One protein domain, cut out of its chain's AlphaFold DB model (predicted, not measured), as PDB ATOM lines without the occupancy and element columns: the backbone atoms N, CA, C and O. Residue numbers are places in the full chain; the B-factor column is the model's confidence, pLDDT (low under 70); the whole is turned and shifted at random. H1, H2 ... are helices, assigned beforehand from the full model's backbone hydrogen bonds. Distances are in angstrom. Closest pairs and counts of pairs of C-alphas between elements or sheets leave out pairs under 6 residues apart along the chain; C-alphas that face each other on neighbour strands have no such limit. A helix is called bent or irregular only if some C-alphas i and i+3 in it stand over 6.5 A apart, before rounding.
ATOM      1  N   GLY A   9     -20.448  28.435   4.045       88.94
ATOM      2  CA  GLY A   9     -21.591  27.518   3.996       88.94
ATOM      3  C   GLY A   9     -22.919  28.262   3.772       88.94
ATOM      4  O   GLY A   9     -22.971  29.469   4.024       88.94
ATOM      5  N   PRO A  10     -23.997  27.569   3.353       92.06
ATOM      6  CA  PRO A  10     -25.305  28.180   3.096       92.06
ATOM      7  C   PRO A  10     -25.842  29.060   4.231       92.06
ATOM      8  O   PRO A  10     -26.292  30.173   3.989       92.06
ATOM      9  N   GLU A  11     -25.727  28.608   5.480       93.50
ATOM     10  CA  GLU A  11     -26.169  29.367   6.656       93.50
ATOM     11  C   GLU A  11     -25.434  30.709   6.796       93.50
ATOM     12  O   GLU A  11     -26.053  31.755   6.988       93.50
ATOM     13  N   ALA A  12     -24.108  30.698   6.637       93.12
ATOM     14  CA  ALA A  12     -23.301  31.907   6.729       93.12
ATOM     15  C   ALA A  12     -23.572  32.865   5.557       93.12
ATOM     16  O   ALA A  12     -23.598  34.078   5.760       93.12
ATOM     17  N   LEU A  13     -23.832  32.332   4.358       94.44
ATOM     18  CA  LEU A  13     -24.206  33.134   3.193       94.44
ATOM     19  C   LEU A  13     -25.602  33.757   3.354       94.44
ATOM     20  O   LEU A  13     -25.790  34.919   3.004       94.44
ATOM     21  N   PHE A  14     -26.566  33.033   3.932       96.31
ATOM     22  CA  PHE A  14     -27.891  33.574   4.240       96.31
ATOM     23  C   PHE A  14     -27.840  34.640   5.346       96.31
ATOM     24  O   PHE A  14     -28.505  35.668   5.244       96.31
ATOM     25  N   ALA A  15     -27.009  34.449   6.375       94.88
ATOM     26  CA  ALA A  15     -26.793  35.460   7.409       94.88
ATOM     27  C   ALA A  15     -26.141  36.738   6.846       94.88
ATOM     28  O   ALA A  15     -26.539  37.850   7.199       94.88
ATOM     29  N   GLU A  16     -25.161  36.591   5.949       95.19
ATOM     30  CA  GLU A  16     -24.547  37.709   5.225       95.19
ATOM     31  C   GLU A  16     -25.569  38.440   4.349       95.19
ATOM     32  O   GLU A  16     -25.683  39.661   4.458       95.19
ATOM     33  N   TYR A  17     -26.359  37.695   3.568       95.38
ATOM     34  CA  TYR A  17     -27.466  38.233   2.778       95.38
ATOM     35  C   TYR A  17     -28.435  39.032   3.655       95.38
ATOM     36  O   TYR A  17     -28.743  40.181   3.352       95.38
ATOM     37  N   GLY A  18     -28.888  38.450   4.769       94.38
ATOM     38  CA  GLY A  18     -29.850  39.082   5.668       94.38
ATOM     39  C   GLY A  18     -29.341  40.399   6.248       94.38
ATOM     40  O   GLY A  18     -30.102  41.359   6.336       94.38
ATOM     41  N   ARG A  19     -28.055  40.477   6.605       95.19
ATOM     42  CA  ARG A  19     -27.427  41.724   7.064       95.19
ATOM     43  C   ARG A  19     -27.384  42.771   5.952       95.19
ATOM     44  O   ARG A  19     -27.818  43.894   6.168       95.19
ATOM     45  N   GLU A  20     -26.904  42.405   4.769       95.38
ATOM     46  CA  GLU A  20     -26.762  43.354   3.660       95.38
ATOM     47  C   GLU A  20     -28.103  43.846   3.116       95.38
ATOM     48  O   GLU A  20     -28.218  45.015   2.756       95.38
ATOM     49  N   ALA A  21     -29.124  42.986   3.103       92.94
ATOM     50  CA  ALA A  21     -30.482  43.363   2.740       92.94
ATOM     51  C   ALA A  21     -31.072  44.365   3.745       92.94
ATOM     52  O   ALA A  21     -31.666  45.360   3.336       92.94
ATOM     53  N   ARG A  22     -30.849  44.167   5.055       91.94
ATOM     54  CA  ARG A  22     -31.235  45.157   6.078       91.94
ATOM     55  C   ARG A  22     -30.491  46.476   5.887       91.94
ATOM     56  O   ARG A  22     -31.121  47.526   5.908       91.94
ATOM     57  N   ASP A  23     -29.176  46.429   5.684       91.81
ATOM     58  CA  ASP A  23     -28.354  47.631   5.492       91.81
ATOM     59  C   ASP A  23     -28.754  48.402   4.231       91.81
ATOM     60  O   ASP A  23     -28.722  49.632   4.218       91.81
ATOM     61  N   LEU A  24     -29.118  47.690   3.162       89.81
ATOM     62  CA  LEU A  24     -29.643  48.296   1.946       89.81
ATOM     63  C   LEU A  24     -30.931  49.061   2.239       89.81
ATOM     64  O   LEU A  24     -30.986  50.255   1.961       89.81
ATOM     65  N   VAL A  25     -31.933  48.407   2.832       87.25
ATOM     66  CA  VAL A  25     -33.231  49.065   3.020       87.25
ATOM     67  C   VAL A  25     -33.162  50.163   4.079       87.25
ATOM     68  O   VAL A  25     -33.812  51.193   3.938       87.25
ATOM     69  N   ARG A  26     -32.307  50.023   5.099       87.88
ATOM     70  CA  ARG A  26     -32.006  51.136   6.014       87.88
ATOM     71  C   ARG A  26     -31.387  52.329   5.283       87.88
ATOM     72  O   ARG A  26     -31.690  53.463   5.634       87.88
ATOM     73  N   GLY A  27     -30.535  52.080   4.288       85.94
ATOM     74  CA  GLY A  27     -29.952  53.121   3.441       85.94
ATOM     75  C   GLY A  27     -30.993  53.823   2.570       85.94
ATOM     76  O   GLY A  27     -31.038  55.049   2.568       85.94
ATOM     77  N   GLU A  28     -31.854  53.057   1.894       83.25
ATOM     78  CA  GLU A  28     -32.973  53.599   1.106       83.25
ATOM     79  C   GLU A  28     -33.886  54.456   1.987       83.25
ATOM     80  O   GLU A  28     -34.206  55.591   1.648       83.25
ATOM     81  N   TRP A  29     -34.233  53.953   3.170       79.88
ATOM     82  CA  TRP A  29     -35.061  54.671   4.132       79.88
ATOM     83  C   TRP A  29     -34.434  55.993   4.591       79.88
ATOM     84  O   TRP A  29     -35.092  57.029   4.582       79.88
ATOM     85  N   ALA A  30     -33.157  55.976   4.981       80.00
ATOM     86  CA  ALA A  30     -32.452  57.183   5.409       80.00
ATOM     87  C   ALA A  30     -32.409  58.243   4.298       80.00
ATOM     88  O   ALA A  30     -32.569  59.430   4.579       80.00
ATOM     89  N   PHE A  31     -32.250  57.808   3.046       79.69
ATOM     90  CA  PHE A  31     -32.304  58.680   1.881       79.69
ATOM     91  C   PHE A  31     -33.691  59.327   1.704       79.69
ATOM     92  O   PHE A  31     -33.772  60.546   1.531       79.69
ATOM     93  N   TYR A  32     -34.780  58.557   1.830       74.31
ATOM     94  CA  TYR A  32     -36.145  59.102   1.794       74.31
ATOM     95  C   TYR A  32     -36.398  60.117   2.916       74.31
ATOM     96  O   TYR A  32     -36.919  61.199   2.656       74.31
ATOM     97  N   LEU A  33     -35.985  59.807   4.152       74.94
ATOM     98  CA  LEU A  33     -36.146  60.717   5.291       74.94
ATOM     99  C   LEU A  33     -35.381  62.029   5.106       74.94
ATOM    100  O   LEU A  33     -35.923  63.099   5.376       74.94
ATOM    101  N   GLN A  34     -34.123  61.949   4.665       75.62
ATOM    102  CA  GLN A  34     -33.306  63.134   4.424       75.62
ATOM    103  C   GLN A  34     -33.936  64.003   3.334       75.62
ATOM    104  O   GLN A  34     -34.092  65.208   3.521       75.62
ATOM    105  N   SER A  35     -34.351  63.375   2.236       70.50
ATOM    106  CA  SER A  35     -35.005  64.054   1.123       70.50
ATOM    107  C   SER A  35     -36.271  64.795   1.555       70.50
ATOM    108  O   SER A  35     -36.474  65.954   1.199       70.50
ATOM    109  N   TYR A  36     -37.108  64.143   2.364       72.00
ATOM    110  CA  TYR A  36     -38.321  64.755   2.890       72.00
ATOM    111  C   TYR A  36     -38.010  65.933   3.822       72.00
ATOM    112  O   TYR A  36     -38.636  66.987   3.720       72.00
ATOM    113  N   ALA A  37     -37.031  65.791   4.722       72.38
ATOM    114  CA  ALA A  37     -36.639  66.868   5.630       72.38
ATOM    115  C   ALA A  37     -36.146  68.109   4.861       72.38
ATOM    116  O   ALA A  37     -36.556  69.229   5.167       72.38
ATOM    117  N   GLU A  38     -35.335  67.907   3.818       69.75
ATOM    118  CA  GLU A  38     -34.877  68.979   2.928       69.75
ATOM    119  C   GLU A  38     -36.052  69.659   2.200       69.75
ATOM    120  O   GLU A  38     -36.109  70.890   2.134       69.75
ATOM    121  N   GLN A  39     -37.031  68.880   1.724       68.19
ATOM    122  CA  GLN A  39     -38.252  69.409   1.110       68.19
ATOM    123  C   GLN A  39     -39.073  70.250   2.101       68.19
ATOM    124  O   GLN A  39     -39.497  71.360   1.766       68.19
ATOM    125  N   LYS A  40     -39.280  69.753   3.325       68.12
ATOM    126  CA  LYS A  40     -40.060  70.429   4.369       68.12
ATOM    127  C   LYS A  40     -39.438  71.767   4.780       68.12
ATOM    128  O   LYS A  40     -40.152  72.773   4.874       68.12
ATOM    129  N   ASP A  41     -38.124  71.799   4.998       67.69
ATOM    130  CA  ASP A  41     -37.398  73.016   5.381       67.69
ATOM    131  C   ASP A  41     -37.486  74.088   4.284       67.69
ATOM    132  O   ASP A  41     -37.732  75.265   4.570       67.69
ATOM    133  N   ALA A  42     -37.362  73.682   3.019       62.97
ATOM    134  CA  ALA A  42     -37.473  74.582   1.876       62.97
ATOM    135  C   ALA A  42     -38.903  75.116   1.673       62.97
ATOM    136  O   ALA A  42     -39.083  76.312   1.438       62.97
ATOM    137  N   MET A  43     -39.932  74.272   1.818       62.94
ATOM    138  CA  MET A  43     -41.334  74.711   1.747       62.94
ATOM    139  C   MET A  43     -41.678  75.702   2.866       62.94
ATOM    140  O   MET A  43     -42.381  76.687   2.633       62.94
ATOM    141  N   SER A  44     -41.121  75.500   4.062       65.00
ATOM    142  CA  SER A  44     -41.322  76.385   5.219       65.00
ATOM    143  C   SER A  44     -40.680  77.770   5.051       65.00
ATOM    144  O   SER A  44     -41.084  78.721   5.722       65.00
ATOM    145  N   ALA A  45     -39.703  77.917   4.149       63.66
ATOM    146  CA  ALA A  45     -39.030  79.189   3.881       63.66
ATOM    147  C   ALA A  45     -39.865  80.168   3.027       63.66
ATOM    148  O   ALA A  45     -39.518  81.347   2.939       63.66
ATOM    149  N   GLY A  46     -40.977  79.714   2.428       59.19
ATOM    150  CA  GLY A  46     -41.914  80.569   1.685       59.19
ATOM    151  C   GLY A  46     -41.342  81.176   0.397       59.19
ATOM    152  O   GLY A  46     -41.848  82.188  -0.090       59.19
ATOM    153  N   GLU A  47     -40.272  80.594  -0.141       62.28
ATOM    154  CA  GLU A  47     -39.636  81.061  -1.369       62.28
ATOM    155  C   GLU A  47     -40.487  80.683  -2.602       62.28
ATOM    156  O   GLU A  47     -40.840  79.511  -2.778       62.28
ATOM    157  N   PRO A  48     -40.838  81.643  -3.485       56.06
ATOM    158  CA  PRO A  48     -41.601  81.352  -4.697       56.06
ATOM    159  C   PRO A  48     -40.898  80.308  -5.577       56.06
ATOM    160  O   PRO A  48     -39.750  80.499  -5.971       56.06
ATOM    161  N   GLY A  49     -41.593  79.213  -5.899       61.09
ATOM    162  CA  GLY A  49     -41.056  78.128  -6.730       61.09
ATOM    163  C   GLY A  49     -40.100  77.165  -6.012       61.09
ATOM    164  O   GLY A  49     -39.597  76.240  -6.652       61.09
ATOM    165  N   ALA A  50     -39.875  77.320  -4.700       64.81
ATOM    166  CA  ALA A  50     -39.035  76.402  -3.929       64.81
ATOM    167  C   ALA A  50     -39.577  74.969  -3.914       64.81
ATOM    168  O   ALA A  50     -38.789  74.032  -3.987       64.81
ATOM    169  N   SER A  51     -40.901  74.779  -3.912       65.75
ATOM    170  CA  SER A  51     -41.507  73.446  -4.034       65.75
ATOM    171  C   SER A  51     -41.112  72.748  -5.338       65.75
ATOM    172  O   SER A  51     -40.770  71.571  -5.320       65.75
ATOM    173  N   TRP A  52     -41.081  73.473  -6.460       72.69
ATOM    174  CA  TRP A  52     -40.721  72.916  -7.768       72.69
ATOM    175  C   TRP A  52     -39.230  72.648  -7.901       72.69
ATOM    176  O   TRP A  52     -38.850  71.606  -8.429       72.69
ATOM    177  N   LEU A  53     -38.382  73.561  -7.414       69.50
ATOM    178  CA  LEU A  53     -36.936  73.328  -7.356       69.50
ATOM    179  C   LEU A  53     -36.625  72.112  -6.505       69.50
ATOM    180  O   LEU A  53     -35.792  71.293  -6.879       69.50
ATOM    181  N   MET A  54     -37.314  71.979  -5.374       70.50
ATOM    182  CA  MET A  54     -37.117  70.839  -4.501       70.50
ATOM    183  C   MET A  54     -37.609  69.558  -5.134       70.50
ATOM    184  O   MET A  54     -36.881  68.580  -5.092       70.50
ATOM    185  N   GLN A  55     -38.767  69.564  -5.790       68.81
ATOM    186  CA  GLN A  55     -39.241  68.401  -6.530       68.81
ATOM    187  C   GLN A  55     -38.267  68.003  -7.647       68.81
ATOM    188  O   GLN A  55     -37.976  66.821  -7.795       68.81
ATOM    189  N   ALA A  56     -37.709  68.967  -8.388       69.88
ATOM    190  CA  ALA A  56     -36.723  68.702  -9.435       69.88
ATOM    191  C   ALA A  56     -35.416  68.123  -8.868       69.88
ATOM    192  O   ALA A  56     -34.959  67.081  -9.336       69.88
ATOM    193  N   ARG A  57     -34.854  68.752  -7.827       72.31
ATOM    194  CA  ARG A  57     -33.654  68.274  -7.120       72.31
ATOM    195  C   ARG A  57     -33.879  66.911  -6.484       72.31
ATOM    196  O   ARG A  57     -33.003  66.059  -6.546       72.31
ATOM    197  N   TRP A  58     -35.057  66.701  -5.903       69.25
ATOM    198  CA  TRP A  58     -35.457  65.437  -5.307       69.25
ATOM    199  C   TRP A  58     -35.549  64.346  -6.365       69.25
ATOM    200  O   TRP A  58     -34.921  63.311  -6.204       69.25
ATOM    201  N   SER A  59     -36.235  64.591  -7.485       68.00
ATOM    202  CA  SER A  59     -36.292  63.641  -8.601       68.00
ATOM    203  C   SER A  59     -34.903  63.316  -9.157       68.00
ATOM    204  O   SER A  59     -34.620  62.159  -9.449       68.00
ATOM    205  N   GLU A  60     -34.006  64.297  -9.275       70.50
ATOM    206  CA  GLU A  60     -32.637  64.052  -9.744       70.50
ATOM    207  C   GLU A  60     -31.798  63.258  -8.731       70.50
ATOM    208  O   GLU A  60     -31.128  62.294  -9.110       70.50
ATOM    209  N   ALA A  61     -31.861  63.619  -7.447       69.12
ATOM    210  CA  ALA A  61     -31.197  62.887  -6.372       69.12
ATOM    211  C   ALA A  61     -31.722  61.449  -6.281       69.12
ATOM    212  O   ALA A  61     -30.927  60.511  -6.210       69.12
ATOM    213  N   MET A  62     -33.045  61.267  -6.382       68.69
ATOM    214  CA  MET A  62     -33.685  59.955  -6.448       68.69
ATOM    215  C   MET A  62     -33.119  59.137  -7.598       68.69
ATOM    216  O   MET A  62     -32.677  58.029  -7.351       68.69
ATOM    217  N   LEU A  63     -33.040  59.671  -8.820       70.38
ATOM    218  CA  LEU A  63     -32.523  58.919  -9.971       70.38
ATOM    219  C   LEU A  63     -31.062  58.471  -9.793       70.38
ATOM    220  O   LEU A  63     -30.698  57.353 -10.169       70.38
ATOM    221  N   GLN A  64     -30.207  59.332  -9.236       71.88
ATOM    222  CA  GLN A  64     -28.790  59.014  -9.038       71.88
ATOM    223  C   GLN A  64     -28.589  57.962  -7.939       71.88
ATOM    224  O   GLN A  64     -27.855  56.987  -8.142       71.88
ATOM    225  N   ASP A  65     -29.263  58.126  -6.801       77.62
ATOM    226  CA  ASP A  65     -29.133  57.219  -5.662       77.62
ATOM    227  C   ASP A  65     -29.927  55.918  -5.861       77.62
ATOM    228  O   ASP A  65     -29.454  54.842  -5.482       77.62
ATOM    229  N   GLU A  66     -31.062  55.957  -6.566       77.31
ATOM    230  CA  GLU A  66     -31.824  54.777  -6.991       77.31
ATOM    231  C   GLU A  66     -30.953  53.847  -7.831       77.31
ATOM    232  O   GLU A  66     -30.936  52.645  -7.582       77.31
ATOM    233  N   GLN A  67     -30.135  54.367  -8.754       81.25
ATOM    234  CA  GLN A  67     -29.222  53.518  -9.522       81.25
ATOM    235  C   GLN A  67     -28.195  52.807  -8.622       81.25
ATOM    236  O   GLN A  67     -27.856  51.641  -8.861       81.25
ATOM    237  N   ALA A  68     -27.699  53.476  -7.577       85.19
ATOM    238  CA  ALA A  68     -26.787  52.872  -6.609       85.19
ATOM    239  C   ALA A  68     -27.487  51.789  -5.770       85.19
ATOM    240  O   ALA A  68     -26.937  50.693  -5.594       85.19
ATOM    241  N   PHE A  69     -28.710  52.049  -5.305       85.69
ATOM    242  CA  PHE A  69     -29.529  51.065  -4.595       85.69
ATOM    243  C   PHE A  69     -29.891  49.871  -5.484       85.69
ATOM    244  O   PHE A  69     -29.733  48.725  -5.062       85.69
ATOM    245  N   MET A  70     -30.254  50.107  -6.744       83.88
ATOM    246  CA  MET A  70     -30.534  49.067  -7.733       83.88
ATOM    247  C   MET A  70     -29.318  48.176  -7.991       83.88
ATOM    248  O   MET A  70     -29.450  46.953  -8.011       83.88
ATOM    249  N   ASN A  71     -28.115  48.748  -8.102       87.38
ATOM    250  CA  ASN A  71     -26.889  47.957  -8.231       87.38
ATOM    251  C   ASN A  71     -26.665  47.050  -7.008       87.38
ATOM    252  O   ASN A  71     -26.368  45.865  -7.166       87.38
ATOM    253  N   ARG A  72     -26.885  47.560  -5.788       90.12
ATOM    254  CA  ARG A  72     -26.805  46.751  -4.558       90.12
ATOM    255  C   ARG A  72     -27.895  45.674  -4.491       90.12
ATOM    256  O   ARG A  72     -27.625  44.564  -4.035       90.12
ATOM    257  N   ARG A  73     -29.111  45.955  -4.974       88.94
ATOM    258  CA  ARG A  73     -30.179  44.946  -5.113       88.94
ATOM    259  C   ARG A  73     -29.755  43.821  -6.054       88.94
ATOM    260  O   ARG A  73     -29.965  42.657  -5.726       88.94
ATOM    261  N   LEU A  74     -29.111  44.136  -7.179       88.25
ATOM    262  CA  LEU A  74     -28.596  43.124  -8.110       88.25
ATOM    263  C   LEU A  74     -27.520  42.236  -7.467       88.25
ATOM    264  O   LEU A  74     -27.555  41.018  -7.641       88.25
ATOM    265  N   GLU A  75     -26.621  42.811  -6.663       91.06
ATOM    266  CA  GLU A  75     -25.635  42.037  -5.892       91.06
ATOM    267  C   GLU A  75     -26.309  41.078  -4.898       91.06
ATOM    268  O   GLU A  75     -25.927  39.907  -4.804       91.06
ATOM    269  N   LEU A  76     -27.354  41.531  -4.197       92.56
ATOM    270  CA  LEU A  76     -28.155  40.678  -3.316       92.56
ATOM    271  C   LEU A  76     -28.839  39.547  -4.094       92.56
ATOM    272  O   LEU A  76     -28.804  38.397  -3.656       92.56
ATOM    273  N   VAL A  77     -29.426  39.836  -5.258       90.25
ATOM    274  CA  VAL A  77     -30.043  38.819  -6.127       90.25
ATOM    275  C   VAL A  77     -29.018  37.758  -6.538       90.25
ATOM    276  O   VAL A  77     -29.315  36.561  -6.491       90.25
ATOM    277  N   ASP A  78     -27.790  38.151  -6.873       90.44
ATOM    278  CA  ASP A  78     -26.726  37.204  -7.210       90.44
ATOM    279  C   ASP A  78     -26.260  36.376  -6.003       90.44
ATOM    280  O   ASP A  78     -26.063  35.161  -6.135       90.44
ATOM    281  N   LYS A  79     -26.178  36.971  -4.805       93.38
ATOM    282  CA  LYS A  79     -25.936  36.223  -3.558       93.38
ATOM    283  C   LYS A  79     -27.054  35.226  -3.266       93.38
ATOM    284  O   LYS A  79     -26.777  34.089  -2.886       93.38
ATOM    285  N   ALA A  80     -28.308  35.603  -3.504       93.88
ATOM    286  CA  ALA A  80     -29.443  34.704  -3.344       93.88
ATOM    287  C   ALA A  80     -29.370  33.517  -4.317       93.88
ATOM    288  O   ALA A  80     -29.531  32.367  -3.906       93.88
ATOM    289  N   ARG A  81     -29.028  33.760  -5.592       92.31
ATOM    290  CA  ARG A  81     -28.772  32.682  -6.568       92.31
ATOM    291  C   ARG A  81     -27.650  31.763  -6.104       92.31
ATOM    292  O   ARG A  81     -27.768  30.543  -6.210       92.31
ATOM    293  N   GLN A  82     -26.558  32.330  -5.594       93.00
ATOM    294  CA  GLN A  82     -25.435  31.557  -5.074       93.00
ATOM    295  C   GLN A  82     -25.863  30.664  -3.905       93.00
ATOM    296  O   GLN A  82     -25.523  29.479  -3.905       93.00
ATOM    297  N   LEU A  83     -26.636  31.200  -2.959       95.25
ATOM    298  CA  LEU A  83     -27.181  30.446  -1.832       95.25
ATOM    299  C   LEU A  83     -28.024  29.268  -2.307       95.25
ATOM    300  O   LEU A  83     -27.754  28.130  -1.925       95.25
ATOM    301  N   ILE A  84     -28.990  29.523  -3.191       95.25
ATOM    302  CA  ILE A  84     -29.889  28.482  -3.694       95.25
ATOM    303  C   ILE A  84     -29.099  27.394  -4.427       95.25
ATOM    304  O   ILE A  84     -29.361  26.212  -4.229       95.25
ATOM    305  N   ARG A  85     -28.090  27.751  -5.233       93.81
ATOM    306  CA  ARG A  85     -27.237  26.769  -5.934       93.81
ATOM    307  C   ARG A  85     -26.421  25.891  -4.991       93.81
ATOM    308  O   ARG A  85     -26.164  24.737  -5.324       93.81
ATOM    309  N   GLN A  86     -25.936  26.451  -3.886       94.25
ATOM    310  CA  GLN A  86     -25.020  25.754  -2.982       94.25
ATOM    311  C   GLN A  86     -25.739  24.901  -1.941       94.25
ATOM    312  O   GLN A  86     -25.203  23.871  -1.543       94.25
ATOM    313  N   ALA A  87     -26.921  25.332  -1.509       95.50
ATOM    314  CA  ALA A  87     -27.716  24.631  -0.520       95.50
ATOM    315  C   ALA A  87     -28.490  23.462  -1.145       95.50
ATOM    316  O   ALA A  87     -29.066  23.576  -2.234       95.50
ATOM    317  N   SER A  88     -28.539  22.337  -0.440       96.38
ATOM    318  CA  SER A  88     -29.502  21.266  -0.712       96.38
ATOM    319  C   SER A  88     -30.932  21.704  -0.373       96.38
ATOM    320  O   SER A  88     -31.141  22.707   0.307       96.38
ATOM    321  N   ASP A  89     -31.934  20.965  -0.860       97.06
ATOM    322  CA  ASP A  89     -33.344  21.276  -0.580       97.06
ATOM    323  C   ASP A  89     -33.640  21.249   0.923       97.06
ATOM    324  O   ASP A  89     -34.288  22.157   1.427       97.06
ATOM    325  N   GLU A  90     -33.120  20.252   1.645       96.62
ATOM    326  CA  GLU A  90     -33.309  20.135   3.098       96.62
ATOM    327  C   GLU A  90     -32.625  21.287   3.849       96.62
ATOM    328  O   GLU A  90     -33.229  21.872   4.739       96.62
ATOM    329  N   GLU A  91     -31.416  21.695   3.439       96.44
ATOM    330  CA  GLU A  91     -30.759  22.873   4.023       96.44
ATOM    331  C   GLU A  91     -31.565  24.153   3.772       96.44
ATOM    332  O   GLU A  91     -31.693  24.972   4.677       96.44
ATOM    333  N   LEU A  92     -32.129  24.341   2.572       96.12
ATOM    334  CA  LEU A  92     -32.990  25.495   2.282       96.12
ATOM    335  C   LEU A  92     -34.278  25.466   3.107       96.12
ATOM    336  O   LEU A  92     -34.684  26.506   3.623       96.12
ATOM    337  N   ILE A  93     -34.910  24.298   3.245       96.81
ATOM    338  CA  ILE A  93     -36.117  24.126   4.059       96.81
ATOM    339  C   ILE A  93     -35.811  24.478   5.516       96.81
ATOM    340  O   ILE A  93     -36.492  25.328   6.093       96.81
ATOM    341  N   ASP A  94     -34.767  23.886   6.096       96.31
ATOM    342  CA  ASP A  94     -34.371  24.128   7.483       96.31
ATOM    343  C   ASP A  94     -34.004  25.602   7.709       96.31
ATOM    344  O   ASP A  94     -34.470  26.218   8.671       96.31
ATOM    345  N   LEU A  95     -33.232  26.210   6.803       96.25
ATOM    346  CA  LEU A  95     -32.844  27.620   6.900       96.25
ATOM    347  C   LEU A  95     -34.058  28.553   6.848       96.25
ATOM    348  O   LEU A  95     -34.218  29.403   7.721       96.25
ATOM    349  N   LEU A  96     -34.928  28.406   5.848       96.12
ATOM    350  CA  LEU A  96     -36.039  29.338   5.633       96.12
ATOM    351  C   LEU A  96     -37.153  29.189   6.677       96.12
ATOM    352  O   LEU A  96     -37.828  30.173   6.993       96.12
ATOM    353  N   THR A  97     -37.338  27.988   7.231       95.75
ATOM    354  CA  THR A  97     -38.323  27.741   8.296       95.75
ATOM    355  C   THR A  97     -37.839  28.187   9.677       95.75
ATOM    356  O   THR A  97     -38.665  28.603  10.487       95.75
ATOM    357  N   SER A  98     -36.529  28.144   9.951       94.00
ATOM    358  CA  SER A  98     -35.962  28.497  11.265       94.00
ATOM    359  C   SER A  98     -35.452  29.937  11.382       94.00
ATOM    360  O   SER A  98     -35.284  30.437  12.496       94.00
ATOM    361  N   ALA A  99     -35.205  30.612  10.259       94.75
ATOM    362  CA  ALA A  99     -34.677  31.969  10.236       94.75
ATOM    363  C   ALA A  99     -35.626  33.025  10.829       94.75
ATOM    364  O   ALA A  99     -36.845  32.856  10.926       94.75
ATOM    365  N   GLU A 100     -35.054  34.178  11.183       93.88
ATOM    366  CA  GLU A 100     -35.831  35.350  11.586       93.88
ATOM    367  C   GLU A 100     -36.744  35.840  10.442       93.88
ATOM    368  O   GLU A 100     -36.334  35.810   9.280       93.88
ATOM    369  N   PRO A 101     -37.953  36.350  10.748       93.56
ATOM    370  CA  PRO A 101     -38.926  36.762   9.732       93.56
ATOM    371  C   PRO A 101     -38.420  37.779   8.708       93.56
ATOM    372  O   PRO A 101     -38.583  37.559   7.512       93.56
ATOM    373  N   LEU A 102     -37.749  38.850   9.146       92.38
ATOM    374  CA  LEU A 102     -37.325  39.931   8.251       92.38
ATOM    375  C   LEU A 102     -36.313  39.473   7.171       92.38
ATOM    376  O   LEU A 102     -36.577  39.706   5.993       92.38
ATOM    377  N   PRO A 103     -35.186  38.799   7.493       93.44
ATOM    378  CA  PRO A 103     -34.297  38.243   6.469       93.44
ATOM    379  C   PRO A 103     -34.987  37.281   5.510       93.44
ATOM    380  O   PRO A 103     -34.707  37.322   4.316       93.44
ATOM    381  N   THR A 104     -35.877  36.420   6.018       94.94
ATOM    382  CA  THR A 104     -36.628  35.493   5.168       94.94
ATOM    383  C   THR A 104     -37.539  36.259   4.216       94.94
ATOM    384  O   THR A 104     -37.515  35.986   3.022       94.94
ATOM    385  N   ALA A 105     -38.288  37.245   4.709       93.50
ATOM    386  CA  ALA A 105     -39.181  38.054   3.891       93.50
ATOM    387  C   ALA A 105     -38.423  38.827   2.801       93.50
ATOM    388  O   ALA A 105     -38.793  38.749   1.634       93.50
ATOM    389  N   LEU A 106     -37.309  39.484   3.149       91.94
ATOM    390  CA  LEU A 106     -36.454  40.191   2.187       91.94
ATOM    391  C   LEU A 106     -35.838  39.250   1.146       91.94
ATOM    392  O   LEU A 106     -35.738  39.595  -0.030       91.94
ATOM    393  N   PHE A 107     -35.423  38.055   1.567       94.69
ATOM    394  CA  PHE A 107     -34.904  37.046   0.653       94.69
ATOM    395  C   PHE A 107     -35.968  36.587  -0.340       94.69
ATOM    396  O   PHE A 107     -35.715  36.532  -1.544       94.69
ATOM    397  N   LEU A 108     -37.167  36.275   0.147       93.25
ATOM    398  CA  LEU A 108     -38.254  35.793  -0.693       93.25
ATOM    399  C   LEU A 108     -38.808  36.893  -1.603       93.25
ATOM    400  O   LEU A 108     -39.059  36.620  -2.773       93.25
ATOM    401  N   SER A 109     -38.940  38.134  -1.129       89.12
ATOM    402  CA  SER A 109     -39.424  39.238  -1.963       89.12
ATOM    403  C   SER A 109     -38.457  39.537  -3.113       89.12
ATOM    404  O   SER A 109     -38.868  39.598  -4.268       89.12
ATOM    405  N   ASN A 110     -37.149  39.588  -2.847       86.75
ATOM    406  CA  ASN A 110     -36.141  39.835  -3.883       86.75
ATOM    407  C   ASN A 110     -35.962  38.677  -4.881       86.75
ATOM    408  O   ASN A 110     -35.346  38.869  -5.929       86.75
ATOM    409  N   THR A 111     -36.451  37.472  -4.571       88.56
ATOM    410  CA  THR A 111     -36.266  36.287  -5.426       88.56
ATOM    411  C   THR A 111     -37.548  35.831  -6.118       88.56
ATOM    412  O   THR A 111     -37.498  35.459  -7.289       88.56
ATOM    413  N   LEU A 112     -38.694  35.873  -5.434       86.25
ATOM    414  CA  LEU A 112     -39.955  35.289  -5.900       86.25
ATOM    415  C   LEU A 112     -41.045  36.316  -6.249       86.25
ATOM    416  O   LEU A 112     -41.944  35.969  -7.007       86.25
ATOM    417  N   MET A 113     -40.971  37.569  -5.782       77.31
ATOM    418  CA  MET A 113     -42.048  38.562  -5.977       77.31
ATOM    419  C   MET A 113     -42.329  38.897  -7.450       77.31
ATOM    420  O   MET A 113     -43.481  39.080  -7.825       77.31
ATOM    421  N   SER A 114     -41.297  38.939  -8.300       60.94
ATOM    422  CA  SER A 114     -41.409  39.314  -9.725       60.94
ATOM    423  C   SER A 114     -41.146  38.142 -10.679       60.94
ATOM    424  O   SER A 114     -40.729  38.324 -11.824       60.94
ATOM    425  N   SER A 115     -41.358  36.915 -10.199       66.62
ATOM    426  CA  SER A 115     -41.042  35.688 -10.928       66.62
ATOM    427  C   SER A 115     -42.087  35.337 -11.991       66.62
ATOM    428  O   SER A 115     -42.882  34.417 -11.819       66.62
ATOM    429  N   SER A 116     -42.084  36.040 -13.126       68.38
ATOM    430  CA  SER A 116     -42.883  35.625 -14.290       68.38
ATOM    431  C   SER A 116     -42.372  34.306 -14.892       68.38
ATOM    432  O   SER A 116     -41.209  33.938 -14.701       68.38
ATOM    433  N   ALA A 117     -43.200  33.600 -15.673       61.97
ATOM    434  CA  ALA A 117     -42.800  32.344 -16.325       61.97
ATOM    435  C   ALA A 117     -41.487  32.493 -17.126       61.97
ATOM    436  O   ALA A 117     -40.541  31.737 -16.918       61.97
ATOM    437  N   GLY A 118     -41.367  33.553 -17.937       64.31
ATOM    438  CA  GLY A 118     -40.145  33.844 -18.698       64.31
ATOM    439  C   GLY A 118     -38.953  34.328 -17.853       64.31
ATOM    440  O   GLY A 118     -37.807  34.276 -18.303       64.31
ATOM    441  N   PHE A 119     -39.173  34.818 -16.629       75.75
ATOM    442  CA  PHE A 119     -38.088  35.091 -15.679       75.75
ATOM    443  C   PHE A 119     -37.560  33.788 -15.067       75.75
ATOM    444  O   PHE A 119     -36.351  33.558 -15.067       75.75
ATOM    445  N   LEU A 120     -38.458  32.910 -14.621       75.12
ATOM    446  CA  LEU A 120     -38.114  31.628 -14.001       75.12
ATOM    447  C   LEU A 120     -37.402  30.674 -14.967       75.12
ATOM    448  O   LEU A 120     -36.450  30.008 -14.569       75.12
ATOM    449  N   GLU A 121     -37.780  30.666 -16.248       73.62
ATOM    450  CA  GLU A 121     -37.069  29.904 -17.287       73.62
ATOM    451  C   GLU A 121     -35.596  30.321 -17.432       73.62
ATOM    452  O   GLU A 121     -34.724  29.488 -17.685       73.62
ATOM    453  N   ARG A 122     -35.299  31.612 -17.243       80.69
ATOM    454  CA  ARG A 122     -33.935  32.163 -17.322       80.69
ATOM    455  C   ARG A 122     -33.157  32.029 -16.012       80.69
ATOM    456  O   ARG A 122     -31.935  32.191 -16.011       80.69
ATOM    457  N   HIS A 123     -33.844  31.717 -14.915       84.12
ATOM    458  CA  HIS A 123     -33.289  31.619 -13.568       84.12
ATOM    459  C   HIS A 123     -33.768  30.330 -12.879       84.12
ATOM    460  O   HIS A 123     -34.590  30.385 -11.958       84.12
ATOM    461  N   PRO A 124     -33.250  29.154 -13.298       88.62
ATOM    462  CA  PRO A 124     -33.711  27.850 -12.811       88.62
ATOM    463  C   PRO A 124     -33.534  27.662 -11.298       88.62
ATOM    464  O   PRO A 124     -34.204  26.833 -10.689       88.62
ATOM    465  N   GLU A 125     -32.654  28.437 -10.665       92.12
ATOM    466  CA  GLU A 125     -32.496  28.469  -9.212       92.12
ATOM    467  C   GLU A 125     -33.769  28.965  -8.521       92.12
ATOM    468  O   GLU A 125     -34.217  28.370  -7.545       92.12
ATOM    469  N   PHE A 126     -34.373  30.032  -9.039       91.12
ATOM    470  CA  PHE A 126     -35.606  30.587  -8.485       91.12
ATOM    471  C   PHE A 126     -36.807  29.701  -8.803       91.12
ATOM    472  O   PHE A 126     -37.677  29.553  -7.951       91.12
ATOM    473  N   ALA A 127     -36.808  29.029  -9.961       89.81
ATOM    474  CA  ALA A 127     -37.802  27.999 -10.261       89.81
ATOM    475  C   ALA A 127     -37.740  26.862  -9.230       89.81
ATOM    476  O   ALA A 127     -38.752  26.545  -8.615       89.81
ATOM    477  N   ARG A 128     -36.537  26.343  -8.936       93.50
ATOM    478  CA  ARG A 128     -36.333  25.343  -7.874       93.50
ATOM    479  C   ARG A 128     -36.821  25.842  -6.512       93.50
ATOM    480  O   ARG A 128     -37.468  25.088  -5.797       93.50
ATOM    481  N   LEU A 129     -36.512  27.087  -6.137       94.31
ATOM    482  CA  LEU A 129     -36.976  27.655  -4.868       94.31
ATOM    483  C   LEU A 129     -38.508  27.739  -4.811       94.31
ATOM    484  O   LEU A 129     -39.095  27.320  -3.818       94.31
ATOM    485  N   ARG A 130     -39.159  28.231  -5.868       92.38
ATOM    486  CA  ARG A 130     -40.624  28.277  -5.968       92.38
ATOM    487  C   ARG A 130     -41.229  26.876  -5.857       92.38
ATOM    488  O   ARG A 130     -42.163  26.685  -5.088       92.38
ATOM    489  N   ASP A 131     -40.675  25.901  -6.572       92.25
ATOM    490  CA  ASP A 131     -41.170  24.521  -6.559       92.25
ATOM    491  C   ASP A 131     -41.044  23.896  -5.155       92.25
ATOM    492  O   ASP A 131     -41.926  23.160  -4.720       92.25
ATOM    493  N   LEU A 132     -40.020  24.266  -4.370       94.75
ATOM    494  CA  LEU A 132     -39.939  23.876  -2.958       94.75
ATOM    495  C   LEU A 132     -41.090  24.447  -2.120       94.75
ATOM    496  O   LEU A 132     -41.644  23.718  -1.299       94.75
ATOM    497  N   PHE A 133     -41.474  25.709  -2.313       93.62
ATOM    498  CA  PHE A 133     -42.661  26.266  -1.648       93.62
ATOM    499  C   PHE A 133     -43.942  25.583  -2.130       93.62
ATOM    500  O   PHE A 133     -44.806  25.273  -1.315       93.62
ATOM    501  N   HIS A 134     -44.037  25.254  -3.415       90.69
ATOM    502  CA  HIS A 134     -45.189  24.547  -3.957       90.69
ATOM    503  C   HIS A 134     -45.336  23.131  -3.369       90.69
ATOM    504  O   HIS A 134     -46.440  22.715  -3.024       90.69
ATOM    505  N   ASP A 135     -44.234  22.410  -3.169       93.62
ATOM    506  CA  ASP A 135     -44.271  20.985  -2.818       93.62
ATOM    507  C   ASP A 135     -44.118  20.698  -1.317       93.62
ATOM    508  O   ASP A 135     -44.408  19.586  -0.859       93.62
ATOM    509  N   ARG A 136     -43.633  21.661  -0.521       95.44
ATOM    510  CA  ARG A 136     -43.294  21.444   0.896       95.44
ATOM    511  C   ARG A 136     -44.234  22.214   1.828       95.44
ATOM    512  O   ARG A 136     -44.071  23.422   1.993       95.44
ATOM    513  N   PRO A 137     -45.138  21.526   2.562       94.00
ATOM    514  CA  PRO A 137     -46.096  22.179   3.460       94.00
ATOM    515  C   PRO A 137     -45.468  23.080   4.532       94.00
ATOM    516  O   PRO A 137     -46.063  24.082   4.909       94.00
ATOM    517  N   ALA A 138     -44.264  22.757   5.015       94.81
ATOM    518  CA  ALA A 138     -43.566  23.584   6.003       94.81
ATOM    519  C   ALA A 138     -43.179  24.965   5.442       94.81
ATOM    520  O   ALA A 138     -43.301  25.967   6.140       94.81
ATOM    521  N   LEU A 139     -42.762  25.026   4.173       95.31
ATOM    522  CA  LEU A 139     -42.449  26.284   3.499       95.31
ATOM    523  C   LEU A 139     -43.719  27.047   3.110       95.31
ATOM    524  O   LEU A 139     -43.757  28.263   3.280       95.31
ATOM    525  N   GLN A 140     -44.782  26.351   2.688       95.00
ATOM    526  CA  GLN A 140     -46.100  26.970   2.477       95.00
ATOM    527  C   GLN A 140     -46.591  27.667   3.743       95.00
ATOM    528  O   GLN A 140     -46.936  28.845   3.707       95.00
ATOM    529  N   GLN A 141     -46.574  26.952   4.872       94.81
ATOM    530  CA  GLN A 141     -46.996  27.511   6.150       94.81
ATOM    531  C   GLN A 141     -46.100  28.677   6.552       94.81
ATOM    532  O   GLN A 141     -46.613  29.699   6.978       94.81
ATOM    533  N   ARG A 142     -44.784  28.582   6.340       95.06
ATOM    534  CA  ARG A 142     -43.869  29.692   6.609       95.06
ATOM    535  C   ARG A 142     -44.187  30.938   5.777       95.06
ATOM    536  O   ARG A 142     -44.145  32.035   6.321       95.06
ATOM    537  N   ALA A 143     -44.487  30.797   4.486       94.62
ATOM    538  CA  ALA A 143     -44.895  31.924   3.644       94.62
ATOM    539  C   ALA A 143     -46.205  32.552   4.141       94.62
ATOM    540  O   ALA A 143     -46.290  33.771   4.244       94.62
ATOM    541  N   ILE A 144     -47.183  31.718   4.509       93.88
ATOM    542  CA  ILE A 144     -48.445  32.155   5.118       93.88
ATOM    543  C   ILE A 144     -48.180  32.876   6.445       93.88
ATOM    544  O   ILE A 144     -48.695  33.965   6.637       93.88
ATOM    545  N   ASP A 145     -47.338  32.340   7.327       94.12
ATOM    546  CA  ASP A 145     -47.008  32.960   8.617       94.12
ATOM    547  C   ASP A 145     -46.343  34.331   8.435       94.12
ATOM    548  O   ASP A 145     -46.632  35.257   9.184       94.12
ATOM    549  N   LEU A 146     -45.465  34.473   7.434       94.69
ATOM    550  CA  LEU A 146     -44.849  35.757   7.092       94.69
ATOM    551  C   LEU A 146     -45.862  36.737   6.500       94.69
ATOM    552  O   LEU A 146     -45.767  37.930   6.762       94.69
ATOM    553  N   TRP A 147     -46.826  36.252   5.716       93.12
ATOM    554  CA  TRP A 147     -47.933  37.082   5.251       93.12
ATOM    555  C   TRP A 147     -48.880  37.453   6.388       93.12
ATOM    556  O   TRP A 147     -49.389  38.554   6.376       93.12
ATOM    557  N   TRP A 148     -49.062  36.623   7.412       92.88
ATOM    558  CA  TRP A 148     -49.841  36.955   8.611       92.88
ATOM    559  C   TRP A 148     -49.104  37.863   9.611       92.88
ATOM    560  O   TRP A 148     -49.678  38.214  10.640       92.88
ATOM    561  N   ASP A 149     -47.851  38.230   9.340       92.38
ATOM    562  CA  ASP A 149     -47.032  39.055  10.226       92.38
ATOM    563  C   ASP A 149     -47.453  40.531  10.137       92.38
ATOM    564  O   ASP A 149     -47.147  41.232   9.170       92.38
ATOM    565  N   ASP A 150     -48.172  40.984  11.163       89.69
ATOM    566  CA  ASP A 150     -48.702  42.343  11.325       89.69
ATOM    567  C   ASP A 150     -47.656  43.340  11.840       89.69
ATOM    568  O   ASP A 150     -47.902  44.544  11.910       89.69
ATOM    569  N   ARG A 151     -46.459  42.866  12.203       90.00
ATOM    570  CA  ARG A 151     -45.414  43.758  12.690       90.00
ATOM    571  C   ARG A 151     -44.973  44.663  11.558       90.00
ATOM    572  O   ARG A 151     -44.591  44.206  10.479       90.00
ATOM    573  N   SER A 152     -44.940  45.955  11.856       85.69
ATOM    574  CA  SER A 152     -44.425  46.965  10.948       85.69
ATOM    575  C   SER A 152     -43.028  46.609  10.453       85.69
ATOM    576  O   SER A 152     -42.126  46.322  11.252       85.69
ATOM    577  N   TYR A 153     -42.825  46.722   9.146       81.94
ATOM    578  CA  TYR A 153     -41.525  46.588   8.510       81.94
ATOM    579  C   TYR A 153     -40.468  47.502   9.152       81.94
ATOM    580  O   TYR A 153     -39.352  47.070   9.457       81.94
ATOM    581  N   ALA A 154     -40.850  48.744   9.459       82.69
ATOM    582  CA  ALA A 154     -39.982  49.714  10.111       82.69
ATOM    583  C   ALA A 154     -39.600  49.284  11.538       82.69
ATOM    584  O   ALA A 154     -38.440  49.408  11.932       82.69
ATOM    585  N   SER A 155     -40.534  48.694  12.296       85.88
ATOM    586  CA  SER A 155     -40.260  48.190  13.654       85.88
ATOM    587  C   SER A 155     -39.255  47.037  13.703       85.88
ATOM    588  O   SER A 155     -38.602  46.822  14.725       85.88
ATOM    589  N   LEU A 156     -39.114  46.299  12.600       87.62
ATOM    590  CA  LEU A 156     -38.149  45.210  12.474       87.62
ATOM    591  C   LEU A 156     -36.763  45.705  12.032       87.62
ATOM    592  O   LEU A 156     -35.767  45.018  12.262       87.62
ATOM    593  N   LEU A 157     -36.695  46.879  11.398       85.38
ATOM    594  CA  LEU A 157     -35.454  47.479  10.907       85.38
ATOM    595  C   LEU A 157     -34.801  48.441  11.892       85.38
ATOM    596  O   LEU A 157     -33.570  48.535  11.916       85.38
ATOM    597  N   PHE A 158     -35.603  49.176  12.657       85.44
ATOM    598  CA  PHE A 158     -35.159  50.305  13.463       85.44
ATOM    599  C   PHE A 158     -35.492  50.108  14.938       85.44
ATOM    600  O   PHE A 158     -36.476  49.472  15.315       85.44
ATOM    601  N   SER A 159     -34.657  50.684  15.796       87.06
ATOM    602  CA  SER A 159     -34.953  50.808  17.218       87.06
ATOM    603  C   SER A 159     -36.078  51.819  17.465       87.06
ATOM    604  O   SER A 159     -36.339  52.700  16.650       87.06
ATOM    605  N   ALA A 160     -36.727  51.730  18.630       84.62
ATOM    606  CA  ALA A 160     -37.793  52.661  19.004       84.62
ATOM    607  C   ALA A 160     -37.340  54.134  18.998       84.62
ATOM    608  O   ALA A 160     -38.129  55.006  18.643       84.62
ATOM    609  N   ASP A 161     -36.079  54.397  19.354       87.00
ATOM    610  CA  ASP A 161     -35.513  55.747  19.370       87.00
ATOM    611  C   ASP A 161     -35.321  56.291  17.945       87.00
ATOM    612  O   ASP A 161     -35.710  57.423  17.669       87.00
ATOM    613  N   GLU A 162     -34.811  55.468  17.021       84.94
ATOM    614  CA  GLU A 162     -34.666  55.830  15.600       84.94
ATOM    615  C   GLU A 162     -36.026  56.103  14.942       84.94
ATOM    616  O   GLU A 162     -36.172  57.062  14.184       84.94
ATOM    617  N   LEU A 163     -37.043  55.296  15.261       82.06
ATOM    618  CA  LEU A 163     -38.414  55.507  14.785       82.06
ATOM    619  C   LEU A 163     -39.000  56.816  15.324       82.06
ATOM    620  O   LEU A 163     -39.633  57.561  14.584       82.06
ATOM    621  N   ALA A 164     -38.776  57.116  16.605       81.00
ATOM    622  CA  ALA A 164     -39.260  58.345  17.221       81.00
ATOM    623  C   ALA A 164     -38.566  59.598  16.662       81.00
ATOM    624  O   ALA A 164     -39.191  60.651  16.566       81.00
ATOM    625  N   GLU A 165     -37.282  59.507  16.312       82.38
ATOM    626  CA  GLU A 165     -36.556  60.579  15.626       82.38
ATOM    627  C   GLU A 165     -37.063  60.768  14.191       82.38
ATOM    628  O   GLU A 165     -37.345  61.893  13.785       82.38
ATOM    629  N   SER A 166     -37.276  59.669  13.467       77.31
ATOM    630  CA  SER A 166     -37.788  59.693  12.094       77.31
ATOM    631  C   SER A 166     -39.201  60.274  12.013       77.31
ATOM    632  O   SER A 166     -39.451  61.148  11.190       77.31
ATOM    633  N   ALA A 167     -40.106  59.871  12.912       74.56
ATOM    634  CA  ALA A 167     -41.462  60.421  12.979       74.56
ATOM    635  C   ALA A 167     -41.456  61.941  13.225       74.56
ATOM    636  O   ALA A 167     -42.205  62.677  12.592       74.56
ATOM    637  N   LYS A 168     -40.548  62.442  14.078       75.69
ATOM    638  CA  LYS A 168     -40.393  63.891  14.307       75.69
ATOM    639  C   LYS A 168     -39.902  64.640  13.074       75.69
ATOM    640  O   LYS A 168     -40.341  65.763  12.851       75.69
ATOM    641  N   LEU A 169     -38.970  64.060  12.318       70.38
ATOM    642  CA  LEU A 169     -38.464  64.674  11.088       70.38
ATOM    643  C   LEU A 169     -39.576  64.808  10.041       70.38
ATOM    644  O   LEU A 169     -39.673  65.844   9.387       70.38
ATOM    645  N   LEU A 170     -40.436  63.793   9.939       64.75
ATOM    646  CA  LEU A 170     -41.528  63.766   8.971       64.75
ATOM    647  C   LEU A 170     -42.765  64.581   9.384       64.75
ATOM    648  O   LEU A 170     -43.639  64.790   8.558       64.75
ATOM    649  N   ASP A 171     -42.858  65.063  10.629       63.97
ATOM    650  CA  ASP A 171     -44.123  65.580  11.204       63.97
ATOM    651  C   ASP A 171     -45.291  64.586  11.188       63.97
ATOM    652  O   ASP A 171     -46.432  64.976  11.404       63.97
ATOM    653  N   MET A 172     -45.023  63.310  10.924       62.12
ATOM    654  CA  MET A 172     -46.060  62.294  10.797       62.12
ATOM    655  C   MET A 172     -46.399  61.704  12.159       62.12
ATOM    656  O   MET A 172     -45.529  61.541  13.032       62.12
ATOM    657  N   HIS A 173     -47.655  61.293  12.324       56.00
ATOM    658  CA  HIS A 173     -48.016  60.470  13.464       56.00
ATOM    659  C   HIS A 173     -47.242  59.146  13.400       56.00
ATOM    660  O   HIS A 173     -47.039  58.532  12.354       56.00
ATOM    661  N   ARG A 174     -46.777  58.676  14.564       54.16
ATOM    662  CA  ARG A 174     -45.994  57.430  14.666       54.16
ATOM    663  C   ARG A 174     -46.739  56.219  14.084       54.16
ATOM    664  O   ARG A 174     -46.097  55.250  13.693       54.16
ATOM    665  N   GLU A 175     -48.063  56.250  14.090       58.78
ATOM    666  CA  GLU A 175     -48.925  55.167  13.614       58.78
ATOM    667  C   GLU A 175     -48.873  55.038  12.087       58.78
ATOM    668  O   GLU A 175     -48.620  53.940  11.598       58.78
ATOM    669  N   GLU A 176     -48.914  56.148  11.345       59.53
ATOM    670  CA  GLU A 176     -48.703  56.176   9.886       59.53
ATOM    671  C   GLU A 176     -47.322  55.630   9.501       59.53
ATOM    672  O   GLU A 176     -47.167  54.864   8.551       59.53
ATOM    673  N   PHE A 177     -46.304  55.956  10.303       59.78
ATOM    674  CA  PHE A 177     -44.940  55.462  10.112       59.78
ATOM    675  C   PHE A 177     -44.837  53.935  10.246       59.78
ATOM    676  O   PHE A 177     -43.961  53.295   9.658       59.78
ATOM    677  N   LEU A 178     -45.699  53.342  11.071       63.44
ATOM    678  CA  LEU A 178     -45.701  51.913  11.352       63.44
ATOM    679  C   LEU A 178     -46.676  51.134  10.460       63.44
ATOM    680  O   LEU A 178     -46.585  49.907  10.449       63.44
ATOM    681  N   ALA A 179     -47.526  51.812   9.688       67.06
ATOM    682  CA  ALA A 179     -48.601  51.198   8.913       67.06
ATOM    683  C   ALA A 179     -48.144  50.092   7.936       67.06
ATOM    684  O   ALA A 179     -48.813  49.060   7.862       67.06
ATOM    685  N   PRO A 180     -46.996  50.191   7.225       77.31
ATOM    686  CA  PRO A 180     -46.572  49.107   6.343       77.31
ATOM    687  C   PRO A 180     -46.149  47.855   7.131       77.31
ATOM    688  O   PRO A 180     -45.042  47.783   7.682       77.31
ATOM    689  N   ALA A 181     -47.014  46.840   7.166       85.12
ATOM    690  CA  ALA A 181     -46.733  45.541   7.772       85.12
ATOM    691  C   ALA A 181     -45.709  44.733   6.955       85.12
ATOM    692  O   ALA A 181     -45.648  44.825   5.724       85.12
ATOM    693  N   LEU A 182     -44.927  43.878   7.626       88.25
ATOM    694  CA  LEU A 182     -44.049  42.915   6.950       88.25
ATOM    695  C   LEU A 182     -44.853  42.026   5.989       88.25
ATOM    696  O   LEU A 182     -44.403  41.753   4.873       88.25
ATOM    697  N   GLY A 183     -46.052  41.615   6.409       89.94
ATOM    698  CA  GLY A 183     -46.962  40.821   5.599       89.94
ATOM    699  C   GLY A 183     -47.329  41.476   4.267       89.94
ATOM    700  O   GLY A 183     -47.374  40.779   3.252       89.94
ATOM    701  N   SER A 184     -47.469  42.803   4.204       87.44
ATOM    702  CA  SER A 184     -47.768  43.520   2.954       87.44
ATOM    703  C   SER A 184     -46.705  43.285   1.872       87.44
ATOM    704  O   SER A 184     -47.039  43.129   0.700       87.44
ATOM    705  N   MET A 185     -45.425  43.153   2.247       85.94
ATOM    706  CA  MET A 185     -44.340  42.831   1.302       85.94
ATOM    707  C   MET A 185     -44.394  41.388   0.790       85.94
ATOM    708  O   MET A 185     -43.858  41.071  -0.273       85.94
ATOM    709  N   MET A 186     -44.998  40.494   1.570       91.31
ATOM    710  CA  MET A 186     -45.061  39.067   1.268       91.31
ATOM    711  C   MET A 186     -46.190  38.710   0.317       91.31
ATOM    712  O   MET A 186     -46.151  37.617  -0.249       91.31
ATOM    713  N   PHE A 187     -47.135  39.626   0.093       87.88
ATOM    714  CA  PHE A 187     -48.278  39.439  -0.791       87.88
ATOM    715  C   PHE A 187     -47.871  38.768  -2.117       87.88
ATOM    716  O   PHE A 187     -48.232  37.621  -2.372       87.88
ATOM    717  N   GLY A 188     -47.007  39.405  -2.915       84.69
ATOM    718  CA  GLY A 188     -46.617  38.867  -4.225       84.69
ATOM    719  C   GLY A 188     -45.900  37.511  -4.158       84.69
ATOM    720  O   GLY A 188     -46.018  36.705  -5.074       84.69
ATOM    721  N   VAL A 189     -45.175  37.212  -3.076       88.56
ATOM    722  CA  VAL A 189     -44.526  35.903  -2.894       88.56
ATOM    723  C   VAL A 189     -45.563  34.822  -2.623       88.56
ATOM    724  O   VAL A 189     -45.497  33.747  -3.214       88.56
ATOM    725  N   VAL A 190     -46.501  35.088  -1.714       91.75
ATOM    726  CA  VAL A 190     -47.452  34.088  -1.234       91.75
ATOM    727  C   VAL A 190     -48.350  33.599  -2.362       91.75
ATOM    728  O   VAL A 190     -48.412  32.392  -2.581       91.75
ATOM    729  N   PHE A 191     -48.948  34.507  -3.134       89.44
ATOM    730  CA  PHE A 191     -49.822  34.133  -4.253       89.44
ATOM    731  C   PHE A 191     -49.062  33.522  -5.445       89.44
ATOM    732  O   PHE A 191     -49.658  32.813  -6.245       89.44
ATOM    733  N   ASN A 192     -47.743  33.733  -5.560       85.06
ATOM    734  CA  ASN A 192     -46.929  33.107  -6.613       85.06
ATOM    735  C   ASN A 192     -46.362  31.730  -6.228       85.06
ATOM    736  O   ASN A 192     -46.050  30.923  -7.108       85.06
ATOM    737  N   ALA A 193     -46.129  31.480  -4.938       87.12
ATOM    738  CA  ALA A 193     -45.356  30.326  -4.472       87.12
ATOM    739  C   ALA A 193     -46.183  29.303  -3.681       87.12
ATOM    740  O   ALA A 193     -45.794  28.135  -3.607       87.12
ATOM    741  N   VAL A 194     -47.300  29.713  -3.078       92.12
ATOM    742  CA  VAL A 194     -48.169  28.826  -2.301       92.12
ATOM    743  C   VAL A 194     -49.357  28.398  -3.166       92.12
ATOM    744  O   VAL A 194     -49.994  29.259  -3.761       92.12
ATOM    745  N   PRO A 195     -49.706  27.096  -3.226       92.31
ATOM    746  CA  PRO A 195     -50.863  26.651  -3.999       92.31
ATOM    747  C   PRO A 195     -52.167  27.318  -3.538       92.31
ATOM    748  O   PRO A 195     -52.453  27.335  -2.336       92.31
TER     749      PRO A 195
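AT A GLANCE: This is residues 9 to 195 of the 560 residues of an uncharacterized protein of Leptolyngbya valderiana BDU 20041 (UniProt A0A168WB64). A long helical hairpin, H1 and H2, makes the longest axis, and shorter helices cluster at the end away from its tip: H4 crosses both long helices, with H3, H6, H7 and H11 round it and H5 at a corner of H6. From this cluster H8 leads to H9, which packs on H1, and H10 folds back from H9 to H8; residues 44 to 49, at the hairpin's tip, stick out. The printed part has 187 residues with eleven named helices, H1 to H11 in order, and no named strand: all helix. It is only just compact, close to loose, with a radius of gyration of the C-alphas of 18.9 A, and elongated, spanning 60 by 32 by 30 A.

IN THESE COORDINATES: Find C-alpha 10 at (-25.305, 28.180, 3.096); from there H1, residues 10 to 44, runs 50.8 A. H2, residues 50 to 86, runs 52.6 A from C-alpha 50 at (-39.035, 76.402, -3.929), with a kink of 26 degrees near residue 67. Next come H3, residues 89 to 98, H4, 101 to 112, H5, 117 to 122, H6, 124 to 135, and H7, 137 to 147. Then read H8, 153 to 157, H9, 160 to 170, H10, 174 to 178, and H11, 182 to 193, which ends at C-alpha 193 (-45.356, 30.326, -4.472). H11 is irregular: C-alphas 185 and 188 are 7.2 A apart.

HOW THE PARTS SIT: H1 and H2 form a hairpin and touch at a shallow tilt of 4 degrees, opposite ways; their closest C-alphas, Pro 10 and Leu 83, are 5.7 A apart. With residues 102 to 107 alone H4 touches H1, about perpendicular at 89 degrees, closest at C-alphas Gly 18 and Pro 103, 4.6 A. H4 touches H11 at a steep tilt of 41 degrees, closest at C-alphas Leu 112 and Val 189, 5.5 A. H7 touches H11, closest at C-alphas Trp 147 and Gly 183, 3.9 A. H3 touches H7, closest at C-alphas Thr 97 and Arg 142, 6.1 A. H6 touches H2 at C-alphas Ile 84 and Glu 125, the closest, 6.1 A. With residues 33 to 37 alone H1 touches H9, closest at C-alphas Ala 37 and Leu 169, 6.2 A. Each O i to N i+4 pair is within hydrogen-bond range in H1, H3, H4, H6, H7, H8, H9 and H10; in H2 it is 32 of 33, in H5 1 of 2, in H11 5 of 8.

THE WHOLE: The two C-alphas farthest apart, Pro 48 and Glu 90, are 62.3 A apart. The printed part has no cut, and its links between helices are tight. Look for low pLDDT at residues 38 to 51, 114 to 118 and 170 to 179, among others; the mean of the printed part is 83.5.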